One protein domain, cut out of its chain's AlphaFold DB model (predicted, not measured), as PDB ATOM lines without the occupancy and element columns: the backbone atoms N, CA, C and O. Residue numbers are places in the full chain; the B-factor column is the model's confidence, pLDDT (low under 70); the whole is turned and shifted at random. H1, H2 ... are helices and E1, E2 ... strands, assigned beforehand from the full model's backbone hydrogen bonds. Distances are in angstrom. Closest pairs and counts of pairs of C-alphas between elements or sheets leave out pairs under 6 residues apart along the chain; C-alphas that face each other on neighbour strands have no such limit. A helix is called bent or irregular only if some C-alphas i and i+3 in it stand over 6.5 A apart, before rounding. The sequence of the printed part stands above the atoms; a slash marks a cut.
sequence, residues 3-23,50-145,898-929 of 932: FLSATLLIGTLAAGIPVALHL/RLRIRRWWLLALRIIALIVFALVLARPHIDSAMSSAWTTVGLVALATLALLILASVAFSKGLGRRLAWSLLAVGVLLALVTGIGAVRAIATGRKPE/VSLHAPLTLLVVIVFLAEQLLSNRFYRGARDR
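What this domain is: This is residues 3 to 23, 50 to 145 and 898 to 929 of the 932 residues of the protein "Membrane protein containing DUF1550" of Rhodopirellula sallentina SM41 (UniProt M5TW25). Look for five long helices running nearly along one axis in two groups, loosely joined: H1, H2 and H5 side by side with H2 between the others, and a long helical hairpin of H3 and H4. At one end the short strand E1 crosses from H2 to H3, and at the other end residues 923 to 929 stick out. You have 149 printed residues, mostly helix, in the order H1, H2, E1, H3, H4, H5; E1 pairs with no named strand. The whole is only just compact, close to loose, with a radius of gyration of the C-alphas of 17.4 A, and elongated, spanning 60 by 35 by 22 A.

How they stand to each other: Start with H1, residues 6 to 23, which touches H2, residues 50 to 73, closest at the C-alphas of Ala 15 and Ile 63, 5.0 A apart; they run opposite ways at a shallow tilt of 16 degrees. H2 and E1, residues 76 to 79, meet only through their link; residues 77 to 78 of E1 form a short antiparallel pairing with residues 898 to 899. H3, residues 80 to 109, and H4, residues 113 to 140, form a hairpin and touch, with the C-alphas of Thr 96 and Gly 123 closest at 5.1 A; their shallow tilt is 20 degrees, opposite ways. H5, residues 901 to 927, touches H2, closest at the C-alphas of Val 72 and His 901, 5.7 A apart, with a shallow tilt of 21 degrees, opposite ways. Residues 903 to 914 of H5 only just touch residues 90 to 101 of H3, with 3 pairs of C-alphas within 8 A; the closest are Gly 90 and Pro 903, 7.6 A apart, and the helices run the same way at a shallow tilt of 4 degrees. Among the pairs apart are H2 and H3, and H1 and H5. Every O i to N i+4 pair is within hydrogen-bond range in H4, against 15 of 20 in H2, 24 of 26 in H3, 20 of 23 in H5 and 4 of 14 in H1, where 13 of 15 O i to N i+3 pairs are.

Where its parts are: Find C-alpha 6 at (-16.554, -59.516, 49.027), where H1 begins its 29.9 A. H2 measures 36.4 A, E1 10.6 A, H3 43.9 A and H4 40.4 A. H1 is only just irregular, with C-alphas 15 and 18 6.52 A apart, and H3 is irregular, with C-alphas 81 and 84 7.5 A apart. H5 runs 39.7 A to C-alpha 927 at (13.699, -36.377, 24.360).

The domain as a whole: The C-alphas of Glu 145 and Arg 929 are the farthest apart, at 60.6 A. Residues 24 to 49 are not printed, a gap of 19.1 A between C-alphas 23 and 50; residues 146 to 897 are not printed either, a gap of 12.6 A between C-alphas 145 and 898. Of the links printed whole, none is long. The mean pLDDT of the printed part is 75.5, with 28 residues under 70, among them 50 to 55, 141 to 145 and 921 to 929.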
ATOM      1  N   PHE A   3     -19.527 -62.484  44.890       72.06
ATOM      2  CA  PHE A   3     -18.071 -62.420  45.030       72.06
ATOM      3  C   PHE A   3     -17.624 -63.505  46.001       72.06
ATOM      4  O   PHE A   3     -18.241 -63.662  47.053       72.06
ATOM      5  N   LEU A   4     -16.548 -64.221  45.668       71.06
ATOM      6  CA  LEU A   4     -15.973 -65.232  46.564       71.06
ATOM      7  C   LEU A   4     -15.396 -64.583  47.833       71.06
ATOM      8  O   LEU A   4     -15.408 -65.160  48.914       71.06
ATOM      9  N   SER A   5     -14.894 -63.356  47.698       74.38
ATOM     10  CA  SER A   5     -14.292 -62.597  48.790       74.38
ATOM     11  C   SER A   5     -14.723 -61.137  48.691       74.38
ATOM     12  O   SER A   5     -13.975 -60.276  48.233       74.38
ATOM     13  N   ALA A   6     -15.964 -60.857  49.098       75.06
ATOM     14  CA  ALA A   6     -16.554 -59.516  49.027       75.06
ATOM     15  C   ALA A   6     -15.749 -58.452  49.802       75.06
ATOM     16  O   ALA A   6     -15.758 -57.283  49.429       75.06
ATOM     17  N   THR A   7     -14.999 -58.850  50.833       79.94
ATOM     18  CA  THR A   7     -14.104 -57.971  51.605       79.94
ATOM     19  C   THR A   7     -12.971 -57.379  50.762       79.94
ATOM     20  O   THR A   7     -12.546 -56.255  51.019       79.94
ATOM     21  N   LEU A   8     -12.525 -58.070  49.708       79.31
ATOM     22  CA  LEU A   8     -11.473 -57.576  48.813       79.31
ATOM     23  C   LEU A   8     -11.936 -56.416  47.921       79.31
ATOM     24  O   LEU A   8     -11.095 -55.698  47.384       79.31
ATOM     25  N   LEU A   9     -13.247 -56.162  47.820       78.69
ATOM     26  CA  LEU A   9     -13.762 -54.967  47.146       78.69
ATOM     27  C   LEU A   9     -13.336 -53.675  47.850       78.69
ATOM     28  O   LEU A   9     -13.212 -52.652  47.189       78.69
ATOM     29  N   ILE A  10     -13.009 -53.714  49.148       82.50
ATOM     30  CA  ILE A  10     -12.415 -52.568  49.862       82.50
ATOM     31  C   ILE A  10     -11.105 -52.124  49.180       82.50
ATOM     32  O   ILE A  10     -10.776 -50.938  49.172       82.50
ATOM     33  N   GLY A  11     -10.405 -53.046  48.510       76.19
ATOM     34  CA  GLY A  11      -9.209 -52.769  47.719       76.19
ATOM     35  C   GLY A  11      -9.411 -51.754  46.587       76.19
ATOM     36  O   GLY A  11      -8.438 -51.126  46.174       76.19
ATOM     37  N   THR A  12     -10.644 -51.489  46.127       83.31
ATOM     38  CA  THR A  12     -10.895 -50.424  45.137       83.31
ATOM     39  C   THR A  12     -10.571 -49.029  45.677       83.31
ATOM     40  O   THR A  12     -10.312 -48.125  44.886       83.31
ATOM     41  N   LEU A  13     -10.512 -48.837  47.004       84.62
ATOM     42  CA  LEU A  13     -10.063 -47.580  47.622       84.62
ATOM     43  C   LEU A  13      -8.615 -47.224  47.249       84.62
ATOM     44  O   LEU A  13      -8.268 -46.043  47.199       84.62
ATOM     45  N   ALA A  14      -7.785 -48.214  46.894       81.56
ATOM     46  CA  ALA A  14      -6.422 -47.985  46.411       81.56
ATOM     47  C   ALA A  14      -6.380 -47.152  45.115       81.56
ATOM     48  O   ALA A  14      -5.379 -46.492  44.836       81.56
ATOM     49  N   ALA A  15      -7.481 -47.090  44.356       81.94
ATOM     50  CA  ALA A  15      -7.613 -46.215  43.193       81.94
ATOM     51  C   ALA A  15      -7.546 -44.711  43.548       81.94
ATOM     52  O   ALA A  15      -7.304 -43.883  42.669       81.94
ATOM     53  N   GLY A  16      -7.696 -44.348  44.829       81.19
ATOM     54  CA  GLY A  16      -7.468 -42.992  45.333       81.19
ATOM     55  C   GLY A  16      -5.988 -42.599  45.429       81.19
ATOM     56  O   GLY A  16      -5.676 -41.409  45.398       81.19
ATOM     57  N   ILE A  17      -5.060 -43.566  45.480       82.88
ATOM     58  CA  ILE A  17      -3.618 -43.311  45.661       82.88
ATOM     59  C   ILE A  17      -3.030 -42.485  44.501       82.88
ATOM     60  O   ILE A  17      -2.408 -41.453  44.769       82.88
ATOM     61  N   PRO A  18      -3.239 -42.839  43.213       79.50
ATOM     62  CA  PRO A  18      -2.737 -42.031  42.101       79.50
ATOM     63  C   PRO A  18      -3.325 -40.618  42.082       79.50
ATOM     64  O   PRO A  18      -2.626 -39.670  41.727       79.50
ATOM     65  N   VAL A  19      -4.593 -40.465  42.479       81.62
ATOM     66  CA  VAL A  19      -5.275 -39.164  42.554       81.62
ATOM     67  C   VAL A  19      -4.649 -38.297  43.644       81.62
ATOM     68  O   VAL A  19      -4.291 -37.150  43.380       81.62
ATOM     69  N   ALA A  20      -4.446 -38.853  44.841       81.38
ATOM     70  CA  ALA A  20      -3.812 -38.160  45.959       81.38
ATOM     71  C   ALA A  20      -2.375 -37.730  45.621       81.38
ATOM     72  O   ALA A  20      -2.015 -36.570  45.817       81.38
ATOM     73  N   LEU A  21      -1.576 -38.624  45.024       77.81
ATOM     74  CA  LEU A  21      -0.216 -38.307  44.568       77.81
ATOM     75  C   LEU A  21      -0.202 -37.234  43.472       77.81
ATOM     76  O   LEU A  21       0.665 -36.360  43.473       77.81
ATOM     77  N   HIS A  22      -1.171 -37.257  42.553       77.50
ATOM     78  CA  HIS A  22      -1.295 -36.229  41.521       77.50
ATOM     79  C   HIS A  22      -1.614 -34.843  42.103       77.50
ATOM     80  O   HIS A  22      -1.152 -33.828  41.575       77.50
ATOM     81  N   LEU A  23      -2.384 -34.789  43.192       72.94
ATOM     82  CA  LEU A  23      -2.702 -33.547  43.894       72.94
ATOM     83  C   LEU A  23      -1.521 -33.040  44.740       72.94
ATOM     84  O   LEU A  23      -1.284 -31.831  44.752       72.94
ATOM     85  N   ARG A  50      -1.455 -28.241  25.771       50.31
ATOM     86  CA  ARG A  50      -1.504 -29.613  25.209       50.31
ATOM     87  C   ARG A  50      -0.853 -30.688  26.088       50.31
ATOM     88  O   ARG A  50      -1.159 -31.866  25.923       50.31
ATOM     89  N   LEU A  51       0.004 -30.303  27.035       50.16
ATOM     90  CA  LEU A  51       0.633 -31.236  27.981       50.16
ATOM     91  C   LEU A  51      -0.257 -31.547  29.193       50.16
ATOM     92  O   LEU A  51      -0.132 -32.625  29.771       50.16
ATOM     93  N   ARG A  52      -1.191 -30.650  29.555       53.25
ATOM     94  CA  ARG A  52      -2.112 -30.881  30.679       53.25
ATOM     95  C   ARG A  52      -3.072 -32.026  30.366       53.25
ATOM     96  O   ARG A  52      -3.075 -32.996  31.109       53.25
ATOM     97  N   ILE A  53      -3.786 -31.987  29.234       55.25
ATOM     98  CA  ILE A  53      -4.803 -33.000  28.865       55.25
ATOM     99  C   ILE A  53      -4.203 -34.416  28.738       55.25
ATOM    100  O   ILE A  53      -4.834 -35.392  29.137       55.25
ATOM    101  N   ARG A  54      -2.951 -34.543  28.270       59.94
ATOM    102  CA  ARG A  54      -2.267 -35.844  28.120       59.94
ATOM    103  C   ARG A  54      -1.966 -36.534  29.459       59.94
ATOM    104  O   ARG A  54      -2.061 -37.754  29.537       59.94
ATOM    105  N   ARG A  55      -1.650 -35.773  30.518       64.88
ATOM    106  CA  ARG A  55      -1.384 -36.332  31.862       64.88
ATOM    107  C   ARG A  55      -2.650 -36.861  32.543       64.88
ATOM    108  O   ARG A  55      -2.566 -37.857  33.253       64.88
ATOM    109  N   TRP A  56      -3.812 -36.256  32.281       70.75
ATOM    110  CA  TRP A  56      -5.095 -36.727  32.826       70.75
ATOM    111  C   TRP A  56      -5.524 -38.079  32.245       70.75
ATOM    112  O   TRP A  56      -6.088 -38.890  32.970       70.75
ATOM    113  N   TRP A  57      -5.205 -38.363  30.976       72.31
ATOM    114  CA  TRP A  57      -5.537 -39.654  30.361       72.31
ATOM    115  C   TRP A  57      -4.736 -40.815  30.963       72.31
ATOM    116  O   TRP A  57      -5.297 -41.861  31.269       72.31
ATOM    117  N   LEU A  58      -3.434 -40.611  31.199       74.00
ATOM    118  CA  LEU A  58      -2.594 -41.602  31.886       74.00
ATOM    119  C   LEU A  58      -3.043 -41.822  33.337       74.00
ATOM    120  O   LEU A  58      -3.047 -42.953  33.814       74.00
ATOM    121  N   LEU A  59      -3.468 -40.756  34.025       78.69
ATOM    122  CA  LEU A  59      -4.027 -40.858  35.373       78.69
ATOM    123  C   LEU A  59      -5.325 -41.683  35.382       78.69
ATOM    124  O   LEU A  59      -5.469 -42.573  36.215       78.69
ATOM    125  N   ALA A  60      -6.239 -41.424  34.444       80.06
ATOM    126  CA  ALA A  60      -7.496 -42.161  34.324       80.06
ATOM    127  C   ALA A  60      -7.263 -43.658  34.071       80.06
ATOM    128  O   ALA A  60      -7.914 -44.500  34.685       80.06
ATOM    129  N   LEU A  61      -6.292 -43.996  33.222       79.56
ATOM    130  CA  LEU A  61      -5.981 -45.383  32.888       79.56
ATOM    131  C   LEU A  61      -5.372 -46.148  34.080       79.56
ATOM    132  O   LEU A  61      -5.736 -47.300  34.304       79.56
ATOM    133  N   ARG A  62      -4.573 -45.474  34.921       82.19
ATOM    134  CA  ARG A  62      -4.087 -46.006  36.211       82.19
ATOM    135  C   ARG A  62      -5.199 -46.299  37.207       82.19
ATOM    136  O   ARG A  62      -5.176 -47.326  37.877       82.19
ATOM    137  N   ILE A  63      -6.158 -45.383  37.318       85.31
ATOM    138  CA  ILE A  63      -7.317 -45.545  38.202       85.31
ATOM    139  C   ILE A  63      -8.134 -46.761  37.747       85.31
ATOM    140  O   ILE A  63      -8.465 -47.616  38.563       85.31
ATOM    141  N   ILE A  64      -8.392 -46.880  36.440       83.31
ATOM    142  CA  ILE A  64      -9.115 -48.021  35.863       83.31
ATOM    143  C   ILE A  64      -8.353 -49.333  36.102       83.31
ATOM    144  O   ILE A  64      -8.964 -50.303  36.540       83.31
ATOM    145  N   ALA A  65      -7.034 -49.367  35.884       82.50
ATOM    146  CA  ALA A  65      -6.219 -50.566  36.097       82.50
ATOM    147  C   ALA A  65      -6.338 -51.105  37.534       82.50
ATOM    148  O   ALA A  65      -6.559 -52.300  37.725       82.50
ATOM    149  N   LEU A  66      -6.266 -50.224  38.538       83.88
ATOM    150  CA  LEU A  66      -6.385 -50.603  39.950       83.88
ATOM    151  C   LEU A  66      -7.788 -51.107  40.310       83.88
ATOM    152  O   LEU A  66      -7.917 -52.076  41.057       83.88
ATOM    153  N   ILE A  67      -8.838 -50.489  39.761       84.56
ATOM    154  CA  ILE A  67     -10.225 -50.921  39.990       84.56
ATOM    155  C   ILE A  67     -10.466 -52.310  39.388       84.56
ATOM    156  O   ILE A  67     -11.009 -53.184  40.063       84.56
ATOM    157  N   VAL A  68     -10.041 -52.539  38.141       82.81
ATOM    158  CA  VAL A  68     -10.200 -53.849  37.488       82.81
ATOM    159  C   VAL A  68      -9.360 -54.909  38.206       82.81
ATOM    160  O   VAL A  68      -9.833 -56.023  38.405       82.81
ATOM    161  N   PHE A  69      -8.158 -54.568  38.676       83.25
ATOM    162  CA  PHE A  69      -7.319 -55.483  39.450       83.25
ATOM    163  C   PHE A  69      -7.960 -55.898  40.785       83.25
ATOM    164  O   PHE A  69      -7.990 -57.083  41.115       83.25
ATOM    165  N   ALA A  70      -8.553 -54.955  41.525       84.25
ATOM    166  CA  ALA A  70      -9.306 -55.274  42.737       84.25
ATOM    167  C   ALA A  70     -10.512 -56.192  42.445       84.25
ATOM    168  O   ALA A  70     -10.777 -57.130  43.198       84.25
ATOM    169  N   LEU A  71     -11.203 -55.989  41.315       82.12
ATOM    170  CA  LEU A  71     -12.285 -56.871  40.859       82.12
ATOM    171  C   LEU A  71     -11.787 -58.276  40.480       82.12
ATOM    172  O   LEU A  71     -12.455 -59.255  40.803       82.12
ATOM    173  N   VAL A  72     -10.614 -58.400  39.849       84.19
ATOM    174  CA  VAL A  72      -9.973 -59.699  39.563       84.19
ATOM    175  C   VAL A  72      -9.731 -60.479  40.855       84.19
ATOM    176  O   VAL A  72     -10.059 -61.668  40.920       84.19
ATOM    177  N   LEU A  73      -9.206 -59.809  41.887       82.00
ATOM    178  CA  LEU A  73      -8.943 -60.404  43.200       82.00
ATOM    179  C   LEU A  73     -10.228 -60.790  43.941       82.00
ATOM    180  O   LEU A  73     -10.267 -61.837  44.580       82.00
ATOM    181  N   ALA A  74     -11.299 -60.006  43.800       81.50
ATOM    182  CA  ALA A  74     -12.601 -60.313  44.393       81.50
ATOM    183  C   ALA A  74     -13.304 -61.536  43.757       81.50
ATOM    184  O   ALA A  74     -14.324 -61.987  44.287       81.50
ATOM    185  N   ARG A  75     -12.768 -62.069  42.642       77.44
ATOM    186  CA  ARG A  75     -13.251 -63.249  41.896       77.44
ATOM    187  C   ARG A  75     -14.786 -63.270  41.756       77.44
ATOM    188  O   ARG A  75     -15.456 -64.038  42.452       77.44
ATOM    189  N   PRO A  76     -15.370 -62.425  40.888       79.06
ATOM    190  CA  PRO A  76     -16.810 -62.410  40.663       79.06
ATOM    191  C   PRO A  76     -17.282 -63.663  39.921       79.06
ATOM    192  O   PRO A  76     -16.645 -64.118  38.968       79.06
ATOM    193  N   HIS A  77     -18.434 -64.177  40.345       72.31
ATOM    194  CA  HIS A  77     -19.100 -65.333  39.754       72.31
ATOM    195  C   HIS A  77     -20.500 -64.955  39.249       72.31
ATOM    196  O   HIS A  77     -21.201 -64.103  39.820       72.31
ATOM    197  N   ILE A  78     -20.895 -65.597  38.152       76.00
ATOM    198  CA  ILE A  78     -22.189 -65.433  37.481       76.00
ATOM    199  C   ILE A  78     -22.850 -66.787  37.249       76.00
ATOM    200  O   ILE A  78     -22.175 -67.803  37.155       76.00
ATOM    201  N   ASP A  79     -24.171 -66.785  37.133       68.62
ATOM    202  CA  ASP A  79     -24.942 -67.956  36.713       68.62
ATOM    203  C   ASP A  79     -24.587 -68.336  35.256       68.62
ATOM    204  O   ASP A  79     -24.489 -67.450  34.394       68.62
ATOM    205  N   SER A  80     -24.391 -69.632  34.973       65.38
ATOM    206  CA  SER A  80     -24.087 -70.150  33.631       65.38
ATOM    207  C   SER A  80     -25.129 -69.768  32.578       65.38
ATOM    208  O   SER A  80     -24.751 -69.504  31.435       65.38
ATOM    209  N   ALA A  81     -26.404 -69.606  32.951       68.25
ATOM    210  CA  ALA A  81     -27.467 -69.157  32.048       68.25
ATOM    211  C   ALA A  81     -27.240 -67.732  31.507       68.25
ATOM    212  O   ALA A  81     -27.762 -67.364  30.455       68.25
ATOM    213  N   MET A  82     -26.441 -66.919  32.205       69.50
ATOM    214  CA  MET A  82     -26.092 -65.559  31.784       69.50
ATOM    215  C   MET A  82     -24.710 -65.475  31.118       69.50
ATOM    216  O   MET A  82     -24.281 -64.380  30.752       69.50
ATOM    217  N   SER A  83     -24.010 -66.599  30.926       72.06
ATOM    218  CA  SER A  83     -22.656 -66.638  30.351       72.06
ATOM    219  C   SER A  83     -22.577 -65.956  28.976       72.06
ATOM    220  O   SER A  83     -21.691 -65.135  28.736       72.06
ATOM    221  N   SER A  84     -23.552 -66.194  28.093       73.88
ATOM    222  CA  SER A  84     -23.621 -65.566  26.761       73.88
ATOM    223  C   SER A  84     -23.815 -64.042  26.818       73.88
ATOM    224  O   SER A  84     -23.237 -63.300  26.021       73.88
ATOM    225  N   ALA A  85     -24.575 -63.540  27.795       78.06
ATOM    226  CA  ALA A  85     -24.761 -62.105  28.002       78.06
ATOM    227  C   ALA A  85     -23.478 -61.438  28.532       78.06
ATOM    228  O   ALA A  85     -23.133 -60.331  28.126       78.06
ATOM    229  N   TRP A  86     -22.726 -62.115  29.402       77.31
ATOM    230  CA  TRP A  86     -21.487 -61.567  29.960       77.31
ATOM    231  C   TRP A  86     -20.298 -61.642  28.997       77.31
ATOM    232  O   TRP A  86     -19.482 -60.719  28.972       77.31
ATOM    233  N   THR A  87     -20.211 -62.677  28.158       76.75
ATOM    234  CA  THR A  87     -19.184 -62.759  27.104       76.75
ATOM    235  C   THR A  87     -19.396 -61.698  26.026       76.75
ATOM    236  O   THR A  87     -18.433 -61.054  25.609       76.75
ATOM    237  N   THR A  88     -20.648 -61.437  25.632       79.50
ATOM    238  CA  THR A  88     -20.977 -60.355  24.689       79.50
ATOM    239  C   THR A  88     -20.670 -58.976  25.273       79.50
ATOM    240  O   THR A  88     -19.986 -58.190  24.619       79.50
ATOM    241  N   VAL A  89     -21.062 -58.694  26.522       81.31
ATOM    242  CA  VAL A  89     -20.684 -57.446  27.219       81.31
ATOM    243  C   VAL A  89     -19.159 -57.290  27.298       81.31
ATOM    244  O   VAL A  89     -18.642 -56.209  27.019       81.31
ATOM    245  N   GLY A  90     -18.421 -58.362  27.608       76.88
ATOM    246  CA  GLY A  90     -16.957 -58.350  27.653       76.88
ATOM    247  C   GLY A  90     -16.304 -58.043  26.299       76.88
ATOM    248  O   GLY A  90     -15.401 -57.210  26.221       76.88
ATOM    249  N   LEU A  91     -16.783 -58.659  25.216       81.00
ATOM    250  CA  LEU A  91     -16.242 -58.455  23.868       81.00
ATOM    251  C   LEU A  91     -16.496 -57.028  23.361       81.00
ATOM    252  O   LEU A  91     -15.603 -56.396  22.792       81.00
ATOM    253  N   VAL A  92     -17.683 -56.477  23.633       81.75
ATOM    254  CA  VAL A  92     -18.018 -55.088  23.284       81.75
ATOM    255  C   VAL A  92     -17.215 -54.092  24.136       81.75
ATOM    256  O   VAL A  92     -16.747 -53.079  23.608       81.75
ATOM    257  N   ALA A  93     -16.952 -54.391  25.414       80.06
ATOM    258  CA  ALA A  93     -16.080 -53.574  26.265       80.06
ATOM    259  C   ALA A  93     -14.641 -53.494  25.719       80.06
ATOM    260  O   ALA A  93     -14.040 -52.416  25.698       80.06
ATOM    261  N   LEU A  94     -14.101 -54.610  25.219       80.44
ATOM    262  CA  LEU A  94     -12.777 -54.647  24.590       80.44
ATOM    263  C   LEU A  94     -12.730 -53.840  23.288       80.44
ATOM    264  O   LEU A  94     -11.804 -53.050  23.087       80.44
ATOM    265  N   ALA A  95     -13.747 -53.974  22.433       81.75
ATOM    266  CA  ALA A  95     -13.861 -53.183  21.207       81.75
ATOM    267  C   ALA A  95     -13.960 -51.674  21.506       81.75
ATOM    268  O   ALA A  95     -13.314 -50.855  20.848       81.75
ATOM    269  N   THR A  96     -14.707 -51.312  22.551       83.88
ATOM    270  CA  THR A  96     -14.819 -49.938  23.056       83.88
ATOM    271  C   THR A  96     -13.454 -49.384  23.463       83.88
ATOM    272  O   THR A  96     -13.068 -48.295  23.033       83.88
ATOM    273  N   LEU A  97     -12.691 -50.141  24.257       81.00
ATOM    274  CA  LEU A  97     -11.363 -49.733  24.713       81.00
ATOM    275  C   LEU A  97     -10.396 -49.543  23.532       81.00
ATOM    276  O   LEU A  97      -9.693 -48.534  23.468       81.00
ATOM    277  N   ALA A  98     -10.408 -50.461  22.561       81.12
ATOM    278  CA  ALA A  98      -9.592 -50.361  21.352       81.12
ATOM    279  C   ALA A  98      -9.927 -49.107  20.523       81.12
ATOM    280  O   ALA A  98      -9.021 -48.387  20.092       81.12
ATOM    281  N   LEU A  99     -11.214 -48.790  20.349       84.56
ATOM    282  CA  LEU A  99     -11.658 -47.594  19.627       84.56
ATOM    283  C   LEU A  99     -11.275 -46.296  20.341       84.56
ATOM    284  O   LEU A  99     -10.851 -45.347  19.683       84.56
ATOM    285  N   LEU A 100     -11.350 -46.252  21.673       82.00
ATOM    286  CA  LEU A 100     -10.903 -45.091  22.448       82.00
ATOM    287  C   LEU A 100      -9.381 -44.887  22.351       82.00
ATOM    288  O   LEU A 100      -8.917 -43.746  22.247       82.00
ATOM    289  N   ILE A 101      -8.597 -45.970  22.304       78.88
ATOM    290  CA  ILE A 101      -7.149 -45.908  22.049       78.88
ATOM    291  C   ILE A 101      -6.877 -45.388  20.631       78.88
ATOM    292  O   ILE A 101      -6.054 -44.486  20.458       78.88
ATOM    293  N   LEU A 102      -7.590 -45.889  19.617       81.88
ATOM    294  CA  LEU A 102      -7.453 -45.432  18.229       81.88
ATOM    295  C   LEU A 102      -7.866 -43.965  18.054       81.88
ATOM    296  O   LEU A 102      -7.164 -43.214  17.375       81.88
ATOM    297  N   ALA A 103      -8.939 -43.526  18.712       82.12
ATOM    298  CA  ALA A 103      -9.361 -42.129  18.737       82.12
ATOM    299  C   ALA A 103      -8.276 -41.240  19.366       82.12
ATOM    300  O   ALA A 103      -7.857 -40.245  18.771       82.12
ATOM    301  N   SER A 104      -7.744 -41.644  20.524       76.81
ATOM    302  CA  SER A 104      -6.619 -40.973  21.192       76.81
ATOM    303  C   SER A 104      -5.384 -40.871  20.283       76.81
ATOM    304  O   SER A 104      -4.772 -39.804  20.144       76.81
ATOM    305  N   VAL A 105      -5.059 -41.945  19.557       76.25
ATOM    306  CA  VAL A 105      -3.976 -41.960  18.566       76.25
ATOM    307  C   VAL A 105      -4.259 -41.014  17.394       76.25
ATOM    308  O   VAL A 105      -3.351 -40.271  17.009       76.25
ATOM    309  N   ALA A 106      -5.483 -40.980  16.863       78.81
ATOM    310  CA  ALA A 106      -5.881 -40.087  15.774       78.81
ATOM    311  C   ALA A 106      -5.751 -38.604  16.171       78.81
ATOM    312  O   ALA A 106      -5.155 -37.822  15.426       78.81
ATOM    313  N   PHE A 107      -6.182 -38.238  17.386       74.19
ATOM    314  CA  PHE A 107      -5.964 -36.900  17.952       74.19
ATOM    315  C   PHE A 107      -4.475 -36.577  18.137       74.19
ATOM    316  O   PHE A 107      -4.051 -35.444  17.904       74.19
ATOM    317  N   SER A 108      -3.661 -37.563  18.533       69.81
ATOM    318  CA  SER A 108      -2.224 -37.362  18.770       69.81
ATOM    319  C   SER A 108      -1.415 -37.110  17.494       69.81
ATOM    320  O   SER A 108      -0.455 -36.343  17.539       69.81
ATOM    321  N   LYS A 109      -1.799 -37.739  16.373       71.19
ATOM    322  CA  LYS A 109      -1.112 -37.642  15.074       71.19
ATOM    323  C   LYS A 109      -1.679 -36.551  14.157       71.19
ATOM    324  O   LYS A 109      -1.146 -36.350  13.075       71.19
ATOM    325  N   GLY A 110      -2.749 -35.862  14.561       67.12
ATOM    326  CA  GLY A 110      -3.382 -34.832  13.732       67.12
ATOM    327  C   GLY A 110      -4.071 -35.380  12.478       67.12
ATOM    328  O   GLY A 110      -4.245 -34.630  11.520       67.12
ATOM    329  N   LEU A 111      -4.468 -36.662  12.477       67.38
ATOM    330  CA  LEU A 111      -5.302 -37.222  11.407       67.38
ATOM    331  C   LEU A 111      -6.620 -36.437  11.328       67.38
ATOM    332  O   LEU A 111      -7.048 -35.833  12.314       67.38
ATOM    333  N   GLY A 112      -7.247 -36.425  10.145       75.81
ATOM    334  CA  GLY A 112      -8.398 -35.574   9.832       75.81
ATOM    335  C   GLY A 112      -9.399 -35.460  10.986       75.81
ATOM    336  O   GLY A 112      -9.878 -36.467  11.503       75.81
ATOM    337  N   ARG A 113      -9.723 -34.220  11.389       73.69
ATOM    338  CA  ARG A 113     -10.558 -33.941  12.575       73.69
ATOM    339  C   ARG A 113     -11.863 -34.743  12.568       73.69
ATOM    340  O   ARG A 113     -12.261 -35.247  13.609       73.69
ATOM    341  N   ARG A 114     -12.485 -34.913  11.398       80.75
ATOM    342  CA  ARG A 114     -13.726 -35.688  11.237       80.75
ATOM    343  C   ARG A 114     -13.568 -37.160  11.643       80.75
ATOM    344  O   ARG A 114     -14.467 -37.692  12.276       80.75
ATOM    345  N   LEU A 115     -12.420 -37.780  11.354       81.25
ATOM    346  CA  LEU A 115     -12.129 -39.181  11.676       81.25
ATOM    347  C   LEU A 115     -11.807 -39.384  13.164       81.25
ATOM    348  O   LEU A 115     -12.246 -40.353  13.772       81.25
ATOM    349  N   ALA A 116     -11.079 -38.451  13.783       79.88
ATOM    350  CA  ALA A 116     -10.806 -38.515  15.221       79.88
ATOM    351  C   ALA A 116     -12.090 -38.343  16.055       79.88
ATOM    352  O   ALA A 116     -12.307 -39.074  17.022       79.88
ATOM    353  N   TRP A 117     -12.965 -37.416  15.648       81.75
ATOM    354  CA  TRP A 117     -14.262 -37.210  16.293       81.75
ATOM    355  C   TRP A 117     -15.248 -38.355  16.030       81.75
ATOM    356  O   TRP A 117     -15.983 -38.708  16.947       81.75
ATOM    357  N   SER A 118     -15.246 -38.976  14.843       84.50
ATOM    358  CA  SER A 118     -16.110 -40.135  14.573       84.50
ATOM    359  C   SER A 118     -15.692 -41.364  15.382       84.50
ATOM    360  O   SER A 118     -16.546 -41.994  15.996       84.50
ATOM    361  N   LEU A 119     -14.390 -41.664  15.475       85.75
ATOM    362  CA  LEU A 119     -13.883 -42.758  16.312       85.75
ATOM    363  C   LEU A 119     -14.206 -42.543  17.796       85.75
ATOM    364  O   LEU A 119     -14.587 -43.487  18.485       85.75
ATOM    365  N   LEU A 120     -14.095 -41.302  18.280       85.19
ATOM    366  CA  LEU A 120     -14.464 -40.959  19.652       85.19
ATOM    367  C   LEU A 120     -15.973 -41.097  19.880       85.19
ATOM    368  O   LEU A 120     -16.373 -41.688  20.876       85.19
ATOM    369  N   ALA A 121     -16.808 -40.610  18.958       85.81
ATOM    370  CA  ALA A 121     -18.263 -40.723  19.058       85.81
ATOM    371  C   ALA A 121     -18.727 -42.189  19.065       85.81
ATOM    372  O   ALA A 121     -19.539 -42.569  19.905       85.81
ATOM    373  N   VAL A 122     -18.164 -43.028  18.187       87.31
ATOM    374  CA  VAL A 122     -18.465 -44.468  18.131       87.31
ATOM    375  C   VAL A 122     -17.974 -45.180  19.394       87.31
ATOM    376  O   VAL A 122     -18.711 -45.981  19.964       87.31
ATOM    377  N   GLY A 123     -16.772 -44.855  19.881       85.56
ATOM    378  CA  GLY A 123     -16.255 -45.396  21.139       85.56
ATOM    379  C   GLY A 123     -17.131 -45.030  22.342       85.56
ATOM    380  O   GLY A 123     -17.456 -45.891  23.150       85.56
ATOM    381  N   VAL A 124     -17.584 -43.778  22.448       85.50
ATOM    382  CA  VAL A 124     -18.481 -43.337  23.532       85.50
ATOM    383  C   VAL A 124     -19.855 -44.009  23.437       85.50
ATOM    384  O   VAL A 124     -20.401 -44.427  24.457       85.50
ATOM    385  N   LEU A 125     -20.399 -44.170  22.228       86.94
ATOM    386  CA  LEU A 125     -21.679 -44.846  22.015       86.94
ATOM    387  C   LEU A 125     -21.609 -46.331  22.404       86.94
ATOM    388  O   LEU A 125     -22.488 -46.820  23.111       86.94
ATOM    389  N   LEU A 126     -20.535 -47.033  22.030       85.62
ATOM    390  CA  LEU A 126     -20.305 -48.418  22.448       85.62
ATOM    391  C   LEU A 126     -20.076 -48.545  23.959       85.62
ATOM    392  O   LEU A 126     -20.581 -49.490  24.563       85.62
ATOM    393  N   ALA A 127     -19.403 -47.579  24.593       82.56
ATOM    394  CA  ALA A 127     -19.258 -47.544  26.049       82.56
ATOM    395  C   ALA A 127     -20.621 -47.450  26.751       82.56
ATOM    396  O   ALA A 127     -20.860 -48.144  27.740       82.56
ATOM    397  N   LEU A 128     -21.532 -46.638  26.212       86.75
ATOM    398  CA  LEU A 128     -22.879 -46.462  26.747       86.75
ATOM    399  C   LEU A 128     -23.735 -47.724  26.558       86.75
ATOM    400  O   LEU A 128     -24.385 -48.166  27.504       86.75
ATOM    401  N   VAL A 129     -23.670 -48.362  25.384       84.44
ATOM    402  CA  VAL A 129     -24.340 -49.650  25.111       84.44
ATOM    403  C   VAL A 129     -23.812 -50.757  26.026       84.44
ATOM    404  O   VAL A 129     -24.599 -51.496  26.614       84.44
ATOM    405  N   THR A 130     -22.493 -50.841  26.198       83.75
ATOM    406  CA  THR A 130     -21.847 -51.800  27.109       83.75
ATOM    407  C   THR A 130     -22.288 -51.564  28.552       83.75
ATOM    408  O   THR A 130     -22.633 -52.515  29.249       83.75
ATOM    409  N   GLY A 131     -22.335 -50.301  28.991       78.19
ATOM    410  CA  GLY A 131     -22.791 -49.923  30.327       78.19
ATOM    411  C   GLY A 131     -24.249 -50.309  30.584       78.19
ATOM    412  O   GLY A 131     -24.548 -50.923  31.605       78.19
ATOM    413  N   ILE A 132     -25.150 -50.030  29.638       81.88
ATOM    414  CA  ILE A 132     -26.569 -50.413  29.736       81.88
ATOM    415  C   ILE A 132     -26.727 -51.939  29.716       81.88
ATOM    416  O   ILE A 132     -27.488 -52.484  30.516       81.88
ATOM    417  N   GLY A 133     -25.992 -52.638  28.846       79.25
ATOM    418  CA  GLY A 133     -25.983 -54.101  28.781       79.25
ATOM    419  C   GLY A 133     -25.518 -54.740  30.091       79.25
ATOM    420  O   GLY A 133     -26.177 -55.648  30.593       79.25
ATOM    421  N   ALA A 134     -24.449 -54.209  30.693       77.12
ATOM    422  CA  ALA A 134     -23.943 -54.652  31.989       77.12
ATOM    423  C   ALA A 134     -24.947 -54.389  33.125       77.12
ATOM    424  O   ALA A 134     -25.225 -55.289  33.912       77.12
ATOM    425  N   VAL A 135     -25.546 -53.193  33.193       79.81
ATOM    426  CA  VAL A 135     -26.553 -52.852  34.216       79.81
ATOM    427  C   VAL A 135     -27.789 -53.737  34.086       79.81
ATOM    428  O   VAL A 135     -28.276 -54.256  35.089       79.81
ATOM    429  N   ARG A 136     -28.267 -53.977  32.859       80.12
ATOM    430  CA  ARG A 136     -29.386 -54.888  32.605       80.12
ATOM    431  C   ARG A 136     -29.039 -56.312  33.031       80.12
ATOM    432  O   ARG A 136     -29.823 -56.910  33.753       80.12
ATOM    433  N   ALA A 137     -27.863 -56.821  32.662       74.44
ATOM    434  CA  ALA A 137     -27.405 -58.155  33.058       74.44
ATOM    435  C   ALA A 137     -27.262 -58.310  34.585       74.44
ATOM    436  O   ALA A 137     -27.553 -59.376  35.125       74.44
ATOM    437  N   ILE A 138     -26.859 -57.251  35.296       71.69
ATOM    438  CA  ILE A 138     -26.801 -57.226  36.766       71.69
ATOM    439  C   ILE A 138     -28.209 -57.203  37.374       71.69
ATOM    440  O   ILE A 138     -28.455 -57.923  38.339       71.69
ATOM    441  N   ALA A 139     -29.126 -56.405  36.820       73.69
ATOM    442  CA  ALA A 139     -30.480 -56.226  37.346       73.69
ATOM    443  C   ALA A 139     -31.410 -57.419  37.067       73.69
ATOM    444  O   ALA A 139     -32.270 -57.727  37.887       73.69
ATOM    445  N   THR A 140     -31.244 -58.101  35.928       71.69
ATOM    446  CA  THR A 140     -32.038 -59.288  35.562       71.69
ATOM    447  C   THR A 140     -31.390 -60.602  35.994       71.69
ATOM    448  O   THR A 140     -32.011 -61.658  35.886       71.69
ATOM    449  N   GLY A 141     -30.137 -60.564  36.450       60.81
ATOM    450  CA  GLY A 141     -29.414 -61.748  36.894       60.81
ATOM    451  C   GLY A 141     -29.942 -62.257  38.231       60.81
ATOM    452  O   GLY A 141     -29.897 -61.544  39.236       60.81
ATOM    453  N   ARG A 142     -30.389 -63.517  38.269       56.94
ATOM    454  CA  ARG A 142     -30.666 -64.212  39.534       56.94
ATOM    455  C   ARG A 142     -29.380 -64.262  40.369       56.94
ATOM    456  O   ARG A 142     -28.270 -64.356  39.835       56.94
ATOM    457  N   LYS A 143     -29.508 -64.136  41.692       49.81
ATOM    458  CA  LYS A 143     -28.370 -64.326  42.598       49.81
ATOM    459  C   LYS A 143     -27.974 -65.808  42.515       49.81
ATOM    460  O   LYS A 143     -28.859 -66.634  42.712       49.81
ATOM    461  N   PRO A 144     -26.709 -66.154  42.220       45.62
ATOM    462  CA  PRO A 144     -26.270 -67.535  42.362       45.62
ATOM    463  C   PRO A 144     -26.398 -67.915  43.841       45.62
ATOM    464  O   PRO A 144     -25.789 -67.279  44.704       45.62
ATOM    465  N   GLU A 145     -27.254 -68.890  44.133       43.72
ATOM    466  CA  GLU A 145     -27.351 -69.489  45.459       43.72
ATOM    467  C   GLU A 145     -26.159 -70.423  45.636       43.72
ATOM    468  O   GLU A 145     -26.076 -71.473  45.005       43.72
ATOM    469  N   VAL A 898     -20.211 -69.740  36.782       66.50
ATOM    470  CA  VAL A 898     -19.063 -69.483  35.906       66.50
ATOM    471  C   VAL A 898     -18.230 -68.347  36.498       66.50
ATOM    472  O   VAL A 898     -18.745 -67.271  36.821       66.50
ATOM    473  N   SER A 899     -16.925 -68.579  36.652       71.81
ATOM    474  CA  SER A 899     -15.987 -67.563  37.135       71.81
ATOM    475  C   SER A 899     -15.651 -66.552  36.039       71.81
ATOM    476  O   SER A 899     -15.248 -66.924  34.939       71.81
ATOM    477  N   LEU A 900     -15.733 -65.256  36.353       71.94
ATOM    478  CA  LEU A 900     -15.284 -64.175  35.464       71.94
ATOM    479  C   LEU A 900     -13.810 -63.805  35.667       71.94
ATOM    480  O   LEU A 900     -13.341 -62.801  35.130       71.94
ATOM    481  N   HIS A 901     -13.064 -64.603  36.432       77.44
ATOM    482  CA  HIS A 901     -11.675 -64.302  36.752       77.44
ATOM    483  C   HIS A 901     -10.793 -64.235  35.495       77.44
ATOM    484  O   HIS A 901     -10.134 -63.225  35.277       77.44
ATOM    485  N   ALA A 902     -10.839 -65.246  34.622       76.50
ATOM    486  CA  ALA A 902     -10.044 -65.276  33.390       76.50
ATOM    487  C   ALA A 902     -10.276 -64.061  32.456       76.50
ATOM    488  O   ALA A 902      -9.293 -63.403  32.098       76.50
ATOM    489  N   PRO A 903     -11.524 -63.691  32.086       74.31
ATOM    490  CA  PRO A 903     -11.750 -62.523  31.232       74.31
ATOM    491  C   PRO A 903     -11.392 -61.192  31.913       74.31
ATOM    492  O   PRO A 903     -10.903 -60.283  31.242       74.31
ATOM    493  N   LEU A 904     -11.573 -61.060  33.233       78.06
ATOM    494  CA  LEU A 904     -11.151 -59.857  33.960       78.06
ATOM    495  C   LEU A 904      -9.623 -59.730  34.033       78.06
ATOM    496  O   LEU A 904      -9.101 -58.630  33.866       78.06
ATOM    497  N   THR A 905      -8.896 -60.834  34.221       79.25
ATOM    498  CA  THR A 905      -7.426 -60.832  34.208       79.25
ATOM    499  C   THR A 905      -6.895 -60.407  32.839       79.25
ATOM    500  O   THR A 905      -5.988 -59.578  32.762       79.25
ATOM    501  N   LEU A 906      -7.510 -60.885  31.751       79.56
ATOM    502  CA  LEU A 906      -7.187 -60.433  30.395       79.56
ATOM    503  C   LEU A 906      -7.423 -58.921  30.224       79.56
ATOM    504  O   LEU A 906      -6.582 -58.223  29.657       79.56
ATOM    505  N   LEU A 907      -8.533 -58.396  30.755       79.25
ATOM    506  CA  LEU A 907      -8.837 -56.964  30.718       79.25
ATOM    507  C   LEU A 907      -7.774 -56.131  31.457       79.25
ATOM    508  O   LEU A 907      -7.354 -55.100  30.933       79.25
ATOM    509  N   VAL A 908      -7.292 -56.581  32.624       82.50
ATOM    510  CA  VAL A 908      -6.190 -55.914  33.351       82.50
ATOM    511  C   VAL A 908      -4.935 -55.832  32.488       82.50
ATOM    512  O   VAL A 908      -4.346 -54.758  32.374       82.50
ATOM    513  N   VAL A 909      -4.545 -56.938  31.847       83.06
ATOM    514  CA  VAL A 909      -3.358 -56.982  30.980       83.06
ATOM    515  C   VAL A 909      -3.489 -55.992  29.820       83.06
ATOM    516  O   VAL A 909      -2.547 -55.256  29.527       83.06
ATOM    517  N   ILE A 910      -4.665 -55.910  29.193       81.06
ATOM    518  CA  ILE A 910      -4.919 -54.984  28.079       81.06
ATOM    519  C   ILE A 910      -4.857 -53.523  28.541       81.06
ATOM    520  O   ILE A 910      -4.247 -52.695  27.863       81.06
ATOM    521  N   VAL A 911      -5.447 -53.196  29.693       82.12
ATOM    522  CA  VAL A 911      -5.370 -51.845  30.271       82.12
ATOM    523  C   VAL A 911      -3.913 -51.492  30.593       82.12
ATOM    524  O   VAL A 911      -3.454 -50.414  30.227       82.12
ATOM    525  N   PHE A 912      -3.142 -52.406  31.178       81.19
ATOM    526  CA  PHE A 912      -1.733 -52.161  31.490       81.19
ATOM    527  C   PHE A 912      -0.876 -51.949  30.227       81.19
ATOM    528  O   PHE A 912      -0.095 -50.999  30.145       81.19
ATOM    529  N   LEU A 913      -1.083 -52.767  29.187       80.56
ATOM    530  CA  LEU A 913      -0.437 -52.587  27.883       80.56
ATOM    531  C   LEU A 913      -0.811 -51.245  27.240       80.56
ATOM    532  O   LEU A 913       0.056 -50.563  26.689       80.56
ATOM    533  N   ALA A 914      -2.079 -50.836  27.335       77.94
ATOM    534  CA  ALA A 914      -2.530 -49.541  26.842       77.94
ATOM    535  C   ALA A 914      -1.849 -48.384  27.591       77.94
ATOM    536  O   ALA A 914      -1.406 -47.429  26.946       77.94
ATOM    537  N   GLU A 915      -1.698 -48.479  28.919       83.19
ATOM    538  CA  GLU A 915      -0.956 -47.500  29.727       83.19
ATOM    539  C   GLU A 915       0.478 -47.370  29.226       83.19
ATOM    540  O   GLU A 915       0.949 -46.263  28.961       83.19
ATOM    541  N   GLN A 916       1.162 -48.500  29.046       80.38
ATOM    542  CA  GLN A 916       2.569 -48.526  28.673       80.38
ATOM    543  C   GLN A 916       2.797 -48.011  27.249       80.38
ATOM    544  O   GLN A 916       3.750 -47.266  27.006       80.38
ATOM    545  N   LEU A 917       1.889 -48.320  26.322       77.12
ATOM    546  CA  LEU A 917       1.944 -47.853  24.936       77.12
ATOM    547  C   LEU A 917       1.688 -46.339  24.837       77.12
ATOM    548  O   LEU A 917       2.401 -45.636  24.114       77.12
ATOM    549  N   LEU A 918       0.725 -45.814  25.603       72.88
ATOM    550  CA  LEU A 918       0.467 -44.373  25.710       72.88
ATOM    551  C   LEU A 918       1.620 -43.645  26.421       72.88
ATOM    552  O   LEU A 918       2.065 -42.600  25.946       72.88
ATOM    553  N   SER A 919       2.146 -44.207  27.511       70.88
ATOM    554  CA  SER A 919       3.245 -43.632  28.296       70.88
ATOM    555  C   SER A 919       4.538 -43.540  27.479       70.88
ATOM    556  O   SER A 919       5.064 -42.441  27.287       70.88
ATOM    557  N   ASN A 920       4.994 -44.649  26.880       70.62
ATOM    558  CA  ASN A 920       6.208 -44.672  26.051       70.62
ATOM    559  C   ASN A 920       6.154 -43.659  24.905       70.62
ATOM    560  O   ASN A 920       7.172 -43.089  24.514       70.62
ATOM    561  N   ARG A 921       4.961 -43.406  24.367       68.38
ATOM    562  CA  ARG A 921       4.777 -42.485  23.252       68.38
ATOM    563  C   ARG A 921       4.645 -41.025  23.681       68.38
ATOM    564  O   ARG A 921       5.110 -40.148  22.956       68.38
ATOM    565  N   PHE A 922       4.042 -40.743  24.834       66.88
ATOM    566  CA  PHE A 922       3.966 -39.376  25.354       66.88
ATOM    567  C   PHE A 922       5.307 -38.865  25.888       66.88
ATOM    568  O   PHE A 922       5.553 -37.664  25.776       66.88
ATOM    569  N   TYR A 923       6.171 -39.744  26.406       62.91
ATOM    570  CA  TYR A 923       7.487 -39.360  26.927       62.91
ATOM    571  C   TYR A 923       8.616 -39.383  25.878       62.91
ATOM    572  O   TYR A 923       9.559 -38.611  26.021       62.91
ATOM    573  N   ARG A 924       8.517 -40.158  24.780       55.56
ATOM    574  CA  ARG A 924       9.523 -40.125  23.688       55.56
ATOM    575  C   ARG A 924       9.628 -38.766  22.990       55.56
ATOM    576  O   ARG A 924      10.729 -38.281  22.782       55.56
ATOM    577  N   GLY A 925       8.502 -38.098  22.729       53.66
ATOM    578  CA  GLY A 925       8.505 -36.792  22.052       53.66
ATOM    579  C   GLY A 925       9.090 -35.626  22.865       53.66
ATOM    580  O   GLY A 925       9.141 -34.513  22.348       53.66
ATOM    581  N   ALA A 926       9.467 -35.849  24.131       51.06
ATOM    582  CA  ALA A 926      10.170 -34.862  24.948       51.06
ATOM    583  C   ALA A 926      11.702 -34.966  24.817       51.06
ATOM    584  O   ALA A 926      12.358 -33.940  24.922       51.06
ATOM    585  N   ARG A 927      12.249 -36.162  24.537       47.16
ATOM    586  CA  ARG A 927      13.699 -36.377  24.360       47.16
ATOM    587  C   ARG A 927      14.205 -35.893  23.001       47.16
ATOM    588  O   ARG A 927      15.204 -35.195  22.952       47.16
ATOM    589  N   ASP A 928      13.440 -36.111  21.931       48.34
ATOM    590  CA  ASP A 928      13.829 -35.688  20.570       48.34
ATOM    591  C   ASP A 928      13.847 -34.150  20.364       48.34
ATOM    592  O   ASP A 928      14.097 -33.678  19.260       48.34
ATOM    593  N   ARG A 929      13.527 -33.350  21.394       49.34
ATOM    594  CA  ARG A 929      13.597 -31.874  21.372       49.34
ATOM    595  C   ARG A 929      14.708 -31.284  22.240       49.34
ATOM    596  O   ARG A 929      14.905 -30.079  22.171       49.34
TER     597      ARG A 929